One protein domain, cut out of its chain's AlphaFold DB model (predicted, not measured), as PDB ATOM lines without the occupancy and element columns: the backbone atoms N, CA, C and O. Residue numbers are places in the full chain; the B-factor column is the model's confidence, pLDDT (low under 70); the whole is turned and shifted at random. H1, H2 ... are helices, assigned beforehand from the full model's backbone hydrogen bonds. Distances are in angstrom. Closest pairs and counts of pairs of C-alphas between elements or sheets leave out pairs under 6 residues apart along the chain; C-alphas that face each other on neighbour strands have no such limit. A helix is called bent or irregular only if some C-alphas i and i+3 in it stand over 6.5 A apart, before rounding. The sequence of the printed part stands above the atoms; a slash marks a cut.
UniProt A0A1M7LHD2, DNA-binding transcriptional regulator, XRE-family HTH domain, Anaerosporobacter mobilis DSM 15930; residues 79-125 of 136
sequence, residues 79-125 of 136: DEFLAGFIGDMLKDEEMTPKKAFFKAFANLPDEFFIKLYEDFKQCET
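Overview. This is residues 79 to 125 of the 136 residues of the protein "DNA-binding transcriptional regulator, XRE-family HTH domain" of Anaerosporobacter mobilis DSM 15930 (UniProt A0A1M7LHD2). Three helices are strung along an open, loose chain with no shared core: H1 and H2 make a wide V, meeting only at the corner by the link between them, and H3 is set off beyond the far end of H2 as a separate arm. Residues 114 to 125 of that arm stick out, and so do residues 79 to 85 at the other end of the printed part. The printed part has 47 residues, with three named helices in the order H1, H2, H3 and no named strand; the class is all helix, with 35 residues in the helices. It is loose, with a radius of gyration of the C-alphas of 12.7 A, and elongated, with spans of 33 by 22 by 18 A.

Along the chain. The printed part begins with H1, residues 79 to 90, whose first C-alpha, that of Asp 79, is at (-0.224, 21.779, 22.218); it is 16.3 A from first to last C-alpha. Residues 91 to 96 lead to H2, residues 97 to 105, 12.0 A long, with C-alpha 97 at (18.530, 15.740, 10.167). Residues 106 to 109 follow. H3, residues 110 to 123, is the longest helix by residues and measures 20.2 A; it ends at C-alpha 123, at (-0.489, 4.962, 7.866). Glu 124 and Thr 125 come after it.

Arrangement. H1 and H2 touch only at the corner by their link, and only just, with 3 pairs of C-alphas within 8 A. Their closest C-alphas are those of Met 89 and Lys 99, 6.8 A apart, and H1 touches H2 with residues 89 to 90 alone. The two run opposite ways at a steep tilt of 56 degrees, with their centres 14.0 A apart. H2 and H3 are apart, but only just: their closest C-alphas are 8.5 A apart. H1 and H3 are apart. H3 touches no helix. In H1, H2 and H3 every pair of O i and N i+4 is within hydrogen-bond range. No helix is bent or irregular.

Size, cuts and confidence. The two C-alphas farthest apart are those of Glu 93, in the link from H1 to H2, and Thr 125, 35.4 A. The first and last printed C-alphas, those of Asp 79 and Thr 125, are 23.4 A apart. The printed part has no cut. The link from H1 to H2 is short, with 6 residues, and the link from H2 to H3 is tight, with 4; no link is long. Residues 106 to 112, of which 110 to 112 belong to H3, stand free. The mean pLDDT of the printed part is 85.0, and the model's confidence is low, under 70, at residues 122 to 125.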
ATOM      1  N   ASP A  79      -1.028  20.557  22.265       81.00
ATOM      2  CA  ASP A  79      -0.224  21.779  22.218       81.00
ATOM      3  C   ASP A  79       0.993  21.728  23.155       81.00
ATOM      4  O   ASP A  79       2.099  22.102  22.758       81.00
ATOM      5  N   GLU A  80       0.832  21.239  24.388       79.25
ATOM      6  CA  GLU A  80       1.941  21.082  25.340       79.25
ATOM      7  C   GLU A  80       2.942  20.023  24.871       79.25
ATOM      8  O   GLU A  80       4.156  20.216  24.991       79.25
ATOM      9  N   PHE A  81       2.448  18.926  24.293       78.00
ATOM     10  CA  PHE A  81       3.294  17.898  23.701       78.00
ATOM     11  C   PHE A  81       4.104  18.459  22.526       78.00
ATOM     12  O   PHE A  81       5.328  18.295  22.476       78.00
ATOM     13  N   LEU A  82       3.442  19.167  21.606       82.94
ATOM     14  CA  LEU A  82       4.083  19.804  20.456       82.94
ATOM     15  C   LEU A  82       5.124  20.836  20.897       82.94
ATOM     16  O   LEU A  82       6.249  20.828  20.390       82.94
ATOM     17  N   ALA A  83       4.789  21.690  21.866       87.81
ATOM     18  CA  ALA A  83       5.703  22.691  22.403       87.81
ATOM     19  C   ALA A  83       6.945  22.047  23.039       87.81
ATOM     20  O   ALA A  83       8.068  22.475  22.759       87.81
ATOM     21  N   GLY A  84       6.762  20.994  23.842       84.69
ATOM     22  CA  GLY A  84       7.859  20.232  24.441       84.69
ATOM     23  C   GLY A  84       8.760  19.592  23.386       84.69
ATOM     24  O   GLY A  84       9.976  19.772  23.414       84.69
ATOM     25  N   PHE A  85       8.165  18.926  22.394       86.12
ATOM     26  CA  PHE A  85       8.891  18.296  21.294       86.12
ATOM     27  C   PHE A  85       9.723  19.296  20.478       86.12
ATOM     28  O   PHE A  85      10.889  19.028  20.173       86.12
ATOM     29  N   ILE A  86       9.141  20.449  20.126       90.75
ATOM     30  CA  ILE A  86       9.852  21.512  19.406       90.75
ATOM     31  C   ILE A  86      10.973  22.069  20.287       90.75
ATOM     32  O   ILE A  86      12.099  22.204  19.813       90.75
ATOM     33  N   GLY A  87      10.698  22.346  21.563       91.69
ATOM     34  CA  GLY A  87      11.686  22.854  22.513       91.69
ATOM     35  C   GLY A  87      12.889  21.923  22.670       91.69
ATOM     36  O   GLY A  87      14.028  22.371  22.551       91.69
ATOM     37  N   ASP A  88      12.648  20.626  22.868       85.81
ATOM     38  CA  ASP A  88      13.697  19.609  22.959       85.81
ATOM     39  C   ASP A  88      14.500  19.499  21.672       85.81
ATOM     40  O   ASP A  88      15.727  19.477  21.717       85.81
ATOM     41  N   MET A  89      13.820  19.496  20.521       91.88
ATOM     42  CA  MET A  89      14.498  19.510  19.232       91.88
ATOM     43  C   MET A  89      15.413  20.727  19.126       91.88
ATOM     44  O   MET A  89      16.523  20.588  18.638       91.88
ATOM     45  N   LEU A  90      14.995  21.909  19.585       91.25
ATOM     46  CA  LEU A  90      15.783  23.133  19.478       91.25
ATOM     47  C   LEU A  90      17.038  23.162  20.365       91.25
ATOM     48  O   LEU A  90      17.945  23.914  20.011       91.25
ATOM     49  N   LYS A  91      17.141  22.331  21.415       91.88
ATOM     50  CA  LYS A  91      18.303  22.282  22.331       91.88
ATOM     51  C   LYS A  91      19.628  21.932  21.650       91.88
ATOM     52  O   LYS A  91      20.667  22.388  22.114       91.88
ATOM     53  N   ASP A  92      19.608  21.148  20.573       88.25
ATOM     54  CA  ASP A  92      20.832  20.804  19.840       88.25
ATOM     55  C   ASP A  92      21.393  22.048  19.134       88.25
ATOM     56  O   ASP A  92      20.721  22.617  18.289       88.25
ATOM     57  N   GLU A  93      22.609  22.514  19.396       86.69
ATOM     58  CA  GLU A  93      23.100  23.725  18.701       86.69
ATOM     59  C   GLU A  93      23.302  23.497  17.190       86.69
ATOM     60  O   GLU A  93      23.122  24.404  16.372       86.69
ATOM     61  N   GLU A  94      23.607  22.259  16.804       93.25
ATOM     62  CA  GLU A  94      23.838  21.870  15.419       93.25
ATOM     63  C   GLU A  94      22.544  21.574  14.645       93.25
ATOM     64  O   GLU A  94      21.494  21.215  15.188       93.25
ATOM     65  N   MET A  95      22.624  21.694  13.318       92.19
ATOM     66  CA  MET A  95      21.534  21.323  12.423       92.19
ATOM     67  C   MET A  95      21.469  19.799  12.264       92.19
ATOM     68  O   MET A  95      22.135  19.221  11.407       92.19
ATOM     69  N   THR A  96      20.635  19.144  13.069       93.69
ATOM     70  CA  THR A  96      20.379  17.703  12.946       93.69
ATOM     71  C   THR A  96      19.470  17.388  11.747       93.69
ATOM     72  O   THR A  96      18.693  18.247  11.317       93.69
ATOM     73  N   PRO A  97      19.473  16.148  11.213       93.12
ATOM     74  CA  PRO A  97      18.530  15.740  10.167       93.12
ATOM     75  C   PRO A  97      17.062  15.972  10.554       93.12
ATOM     76  O   PRO A  97      16.263  16.403   9.725       93.12
ATOM     77  N   LYS A  98      16.722  15.762  11.833       89.06
ATOM     78  CA  LYS A  98      15.389  16.036  12.383       89.06
ATOM     79  C   LYS A  98      15.045  17.524  12.271       89.06
ATOM     80  O   LYS A  98      14.000  17.865  11.726       89.06
ATOM     81  N   LYS A  99      15.944  18.418  12.697       93.44
ATOM     82  CA  LYS A  99      15.762  19.870  12.531       93.44
ATOM     83  C   LYS A  99      15.636  20.283  11.071       93.44
ATOM     84  O   LYS A  99      14.763  21.080  10.739       93.44
ATOM     85  N   ALA A 100      16.490  19.745  10.203       92.88
ATOM     86  CA  ALA A 100      16.474  20.052   8.778       92.88
ATOM     87  C   ALA A 100      15.143  19.640   8.131       92.88
ATOM     88  O   ALA A 100      14.574  20.420   7.368       92.88
ATOM     89  N   PHE A 101      14.615  18.466   8.494       92.25
ATOM     90  CA  PHE A 101      13.296  18.006   8.065       92.25
ATOM     91  C   PHE A 101      12.190  18.968   8.509       92.25
ATOM     92  O   PHE A 101      11.457  19.464   7.661       92.25
ATOM     93  N   PHE A 102      12.104  19.301   9.803       91.56
ATOM     94  CA  PHE A 102      11.067  20.214  10.306       91.56
ATOM     95  C   PHE A 102      11.189  21.624   9.721       91.56
ATOM     96  O   PHE A 102      10.177  22.259   9.435       91.56
ATOM     97  N   LYS A 103      12.412  22.105   9.475       91.44
ATOM     98  CA  LYS A 103      12.646  23.373   8.777       91.44
ATOM     99  C   LYS A 103      12.121  23.331   7.342       91.44
ATOM    100  O   LYS A 103      11.487  24.288   6.911       91.44
ATOM    101  N   ALA A 104      12.389  22.263   6.592       91.25
ATOM    102  CA  ALA A 104      11.864  22.109   5.236       91.25
ATOM    103  C   ALA A 104      10.333  21.989   5.244       91.25
ATOM    104  O   ALA A 104       9.659  22.670   4.479       91.25
ATOM    105  N   PHE A 105       9.800  21.186   6.167       90.00
ATOM    106  CA  PHE A 105       8.373  20.978   6.377       90.00
ATOM    107  C   PHE A 105       7.638  22.290   6.676       90.00
ATOM    108  O   PHE A 105       6.642  22.583   6.028       90.00
ATOM    109  N   ALA A 106       8.175  23.141   7.557       90.50
ATOM    110  CA  ALA A 106       7.588  24.439   7.904       90.50
ATOM    111  C   ALA A 106       7.503  25.441   6.734       90.50
ATOM    112  O   ALA A 106       6.813  26.448   6.854       90.50
ATOM    113  N   ASN A 107       8.211  25.195   5.626       88.56
ATOM    114  CA  ASN A 107       8.166  26.034   4.423       88.56
ATOM    115  C   ASN A 107       7.244  25.472   3.327       88.56
ATOM    116  O   ASN A 107       7.212  26.019   2.223       88.56
ATOM    117  N   LEU A 108       6.533  24.371   3.584       90.19
ATOM    118  CA  LEU A 108       5.566  23.841   2.628       90.19
ATOM    119  C   LEU A 108       4.334  24.762   2.529       90.19
ATOM    120  O   LEU A 108       3.961  25.397   3.510       90.19
ATOM    121  N   PRO A 109       3.673  24.847   1.365       90.69
ATOM    122  CA  PRO A 109       2.352  25.466   1.278       90.69
ATOM    123  C   PRO A 109       1.284  24.653   2.034       90.69
ATOM    124  O   PRO A 109       1.334  23.422   2.034       90.69
ATOM    125  N   ASP A 110       0.281  25.325   2.611       86.94
ATOM    126  CA  ASP A 110      -0.795  24.715   3.424       86.94
ATOM    127  C   ASP A 110      -1.507  23.538   2.736       86.94
ATOM    128  O   ASP A 110      -1.845  22.540   3.375       86.94
ATOM    129  N   GLU A 111      -1.688  23.608   1.416       89.44
ATOM    130  CA  GLU A 111      -2.298  22.530   0.625       89.44
ATOM    131  C   GLU A 111      -1.538  21.196   0.743       89.44
ATOM    132  O   GLU A 111      -2.149  20.123   0.739       89.44
ATOM    133  N   PHE A 112      -0.214  21.242   0.919       88.62
ATOM    134  CA  PHE A 112       0.604  20.049   1.115       88.62
ATOM    135  C   PHE A 112       0.486  19.503   2.533       88.62
ATOM    136  O   PHE A 112       0.524  18.286   2.701       88.62
ATOM    137  N   PHE A 113       0.297  20.355   3.544       86.25
ATOM    138  CA  PHE A 113       0.076  19.898   4.917       86.25
ATOM    139  C   PHE A 113      -1.208  19.084   5.041       86.25
ATOM    140  O   PHE A 113      -1.191  18.018   5.651       86.25
ATOM    141  N   ILE A 114      -2.296  19.544   4.416       85.06
ATOM    142  CA  ILE A 114      -3.579  18.825   4.410       85.06
ATOM    143  C   ILE A 114      -3.408  17.455   3.755       85.06
ATOM    144  O   ILE A 114      -3.817  16.441   4.315       85.06
ATOM    145  N   LYS A 115      -2.756  17.412   2.589       86.94
ATOM    146  CA  LYS A 115      -2.521  16.155   1.876       86.94
ATOM    147  C   LYS A 115      -1.653  15.188   2.684       86.94
ATOM    148  O   LYS A 115      -2.014  14.027   2.818       86.94
ATOM    149  N   LEU A 116      -0.549  15.675   3.255       87.69
ATOM    150  CA  LEU A 116       0.329  14.864   4.097       87.69
ATOM    151  C   LEU A 116      -0.411  14.326   5.322       87.69
ATOM    152  O   LEU A 116      -0.247  13.160   5.654       87.69
ATOM    153  N   TYR A 117      -1.240  15.140   5.975       83.88
ATOM    154  CA  TYR A 117      -2.038  14.700   7.117       83.88
ATOM    155  C   TYR A 117      -3.004  13.563   6.750       83.88
ATOM    156  O   TYR A 117      -3.078  12.565   7.465       83.88
ATOM    157  N   GLU A 118      -3.696  13.673   5.615       85.12
ATOM    158  CA  GLU A 118      -4.584  12.612   5.126       85.12
ATOM    159  C   GLU A 118      -3.818  11.341   4.721       85.12
ATOM    160  O   GLU A 118      -4.275  10.232   5.008       85.12
ATOM    161  N   ASP A 119      -2.630  11.479   4.125       83.19
ATOM    162  CA  ASP A 119      -1.756  10.345   3.804       83.19
ATOM    163  C   ASP A 119      -1.243   9.657   5.093       83.19
ATOM    164  O   ASP A 119      -1.260   8.429   5.201       83.19
ATOM    165  N   PHE A 120      -0.857  10.427   6.118       80.50
ATOM    166  CA  PHE A 120      -0.395   9.894   7.406       80.50
ATOM    167  C   PHE A 120      -1.499   9.202   8.209       80.50
ATOM    168  O   PHE A 120      -1.238   8.158   8.808       80.50
ATOM    169  N   LYS A 121      -2.741   9.704   8.173       75.69
ATOM    170  CA  LYS A 121      -3.903   9.017   8.766       75.69
ATOM    171  C   LYS A 121      -4.075   7.596   8.242       75.69
ATOM    172  O   LYS A 121      -4.448   6.694   8.989       75.69
ATOM    173  N   GLN A 122      -3.796   7.374   6.959       66.38
ATOM    174  CA  GLN A 122      -3.879   6.039   6.366       66.38
ATOM    175  C   GLN A 122      -2.765   5.122   6.898       66.38
ATOM    176  O   GLN A 122      -2.973   3.916   7.038       66.38
ATOM    177  N   CYS A 123      -1.616   5.687   7.279       57.31
ATOM    178  CA  CYS A 123      -0.489   4.962   7.866       57.31
ATOM    179  C   CYS A 123      -0.634   4.657   9.367       57.31
ATOM    180  O   CYS A 123      -0.020   3.695   9.820       57.31
ATOM    181  N   GLU A 124      -1.456   5.376  10.141       49.41
ATOM    182  CA  GLU A 124      -1.727   5.039  11.559       49.41
ATOM    183  C   GLU A 124      -2.414   3.671  11.734       49.41
ATOM    184  O   GLU A 124      -2.375   3.076  12.810       49.41
ATOM    185  N   THR A 125      -2.985   3.115  10.660       41.91
ATOM    186  CA  THR A 125      -3.508   1.737  10.637       41.91
ATOM    187  C   THR A 125      -2.428   0.667  10.410       41.91
ATOM    188  O   THR A 125      -2.691  -0.525  10.573       41.91
TER     189      THR A 125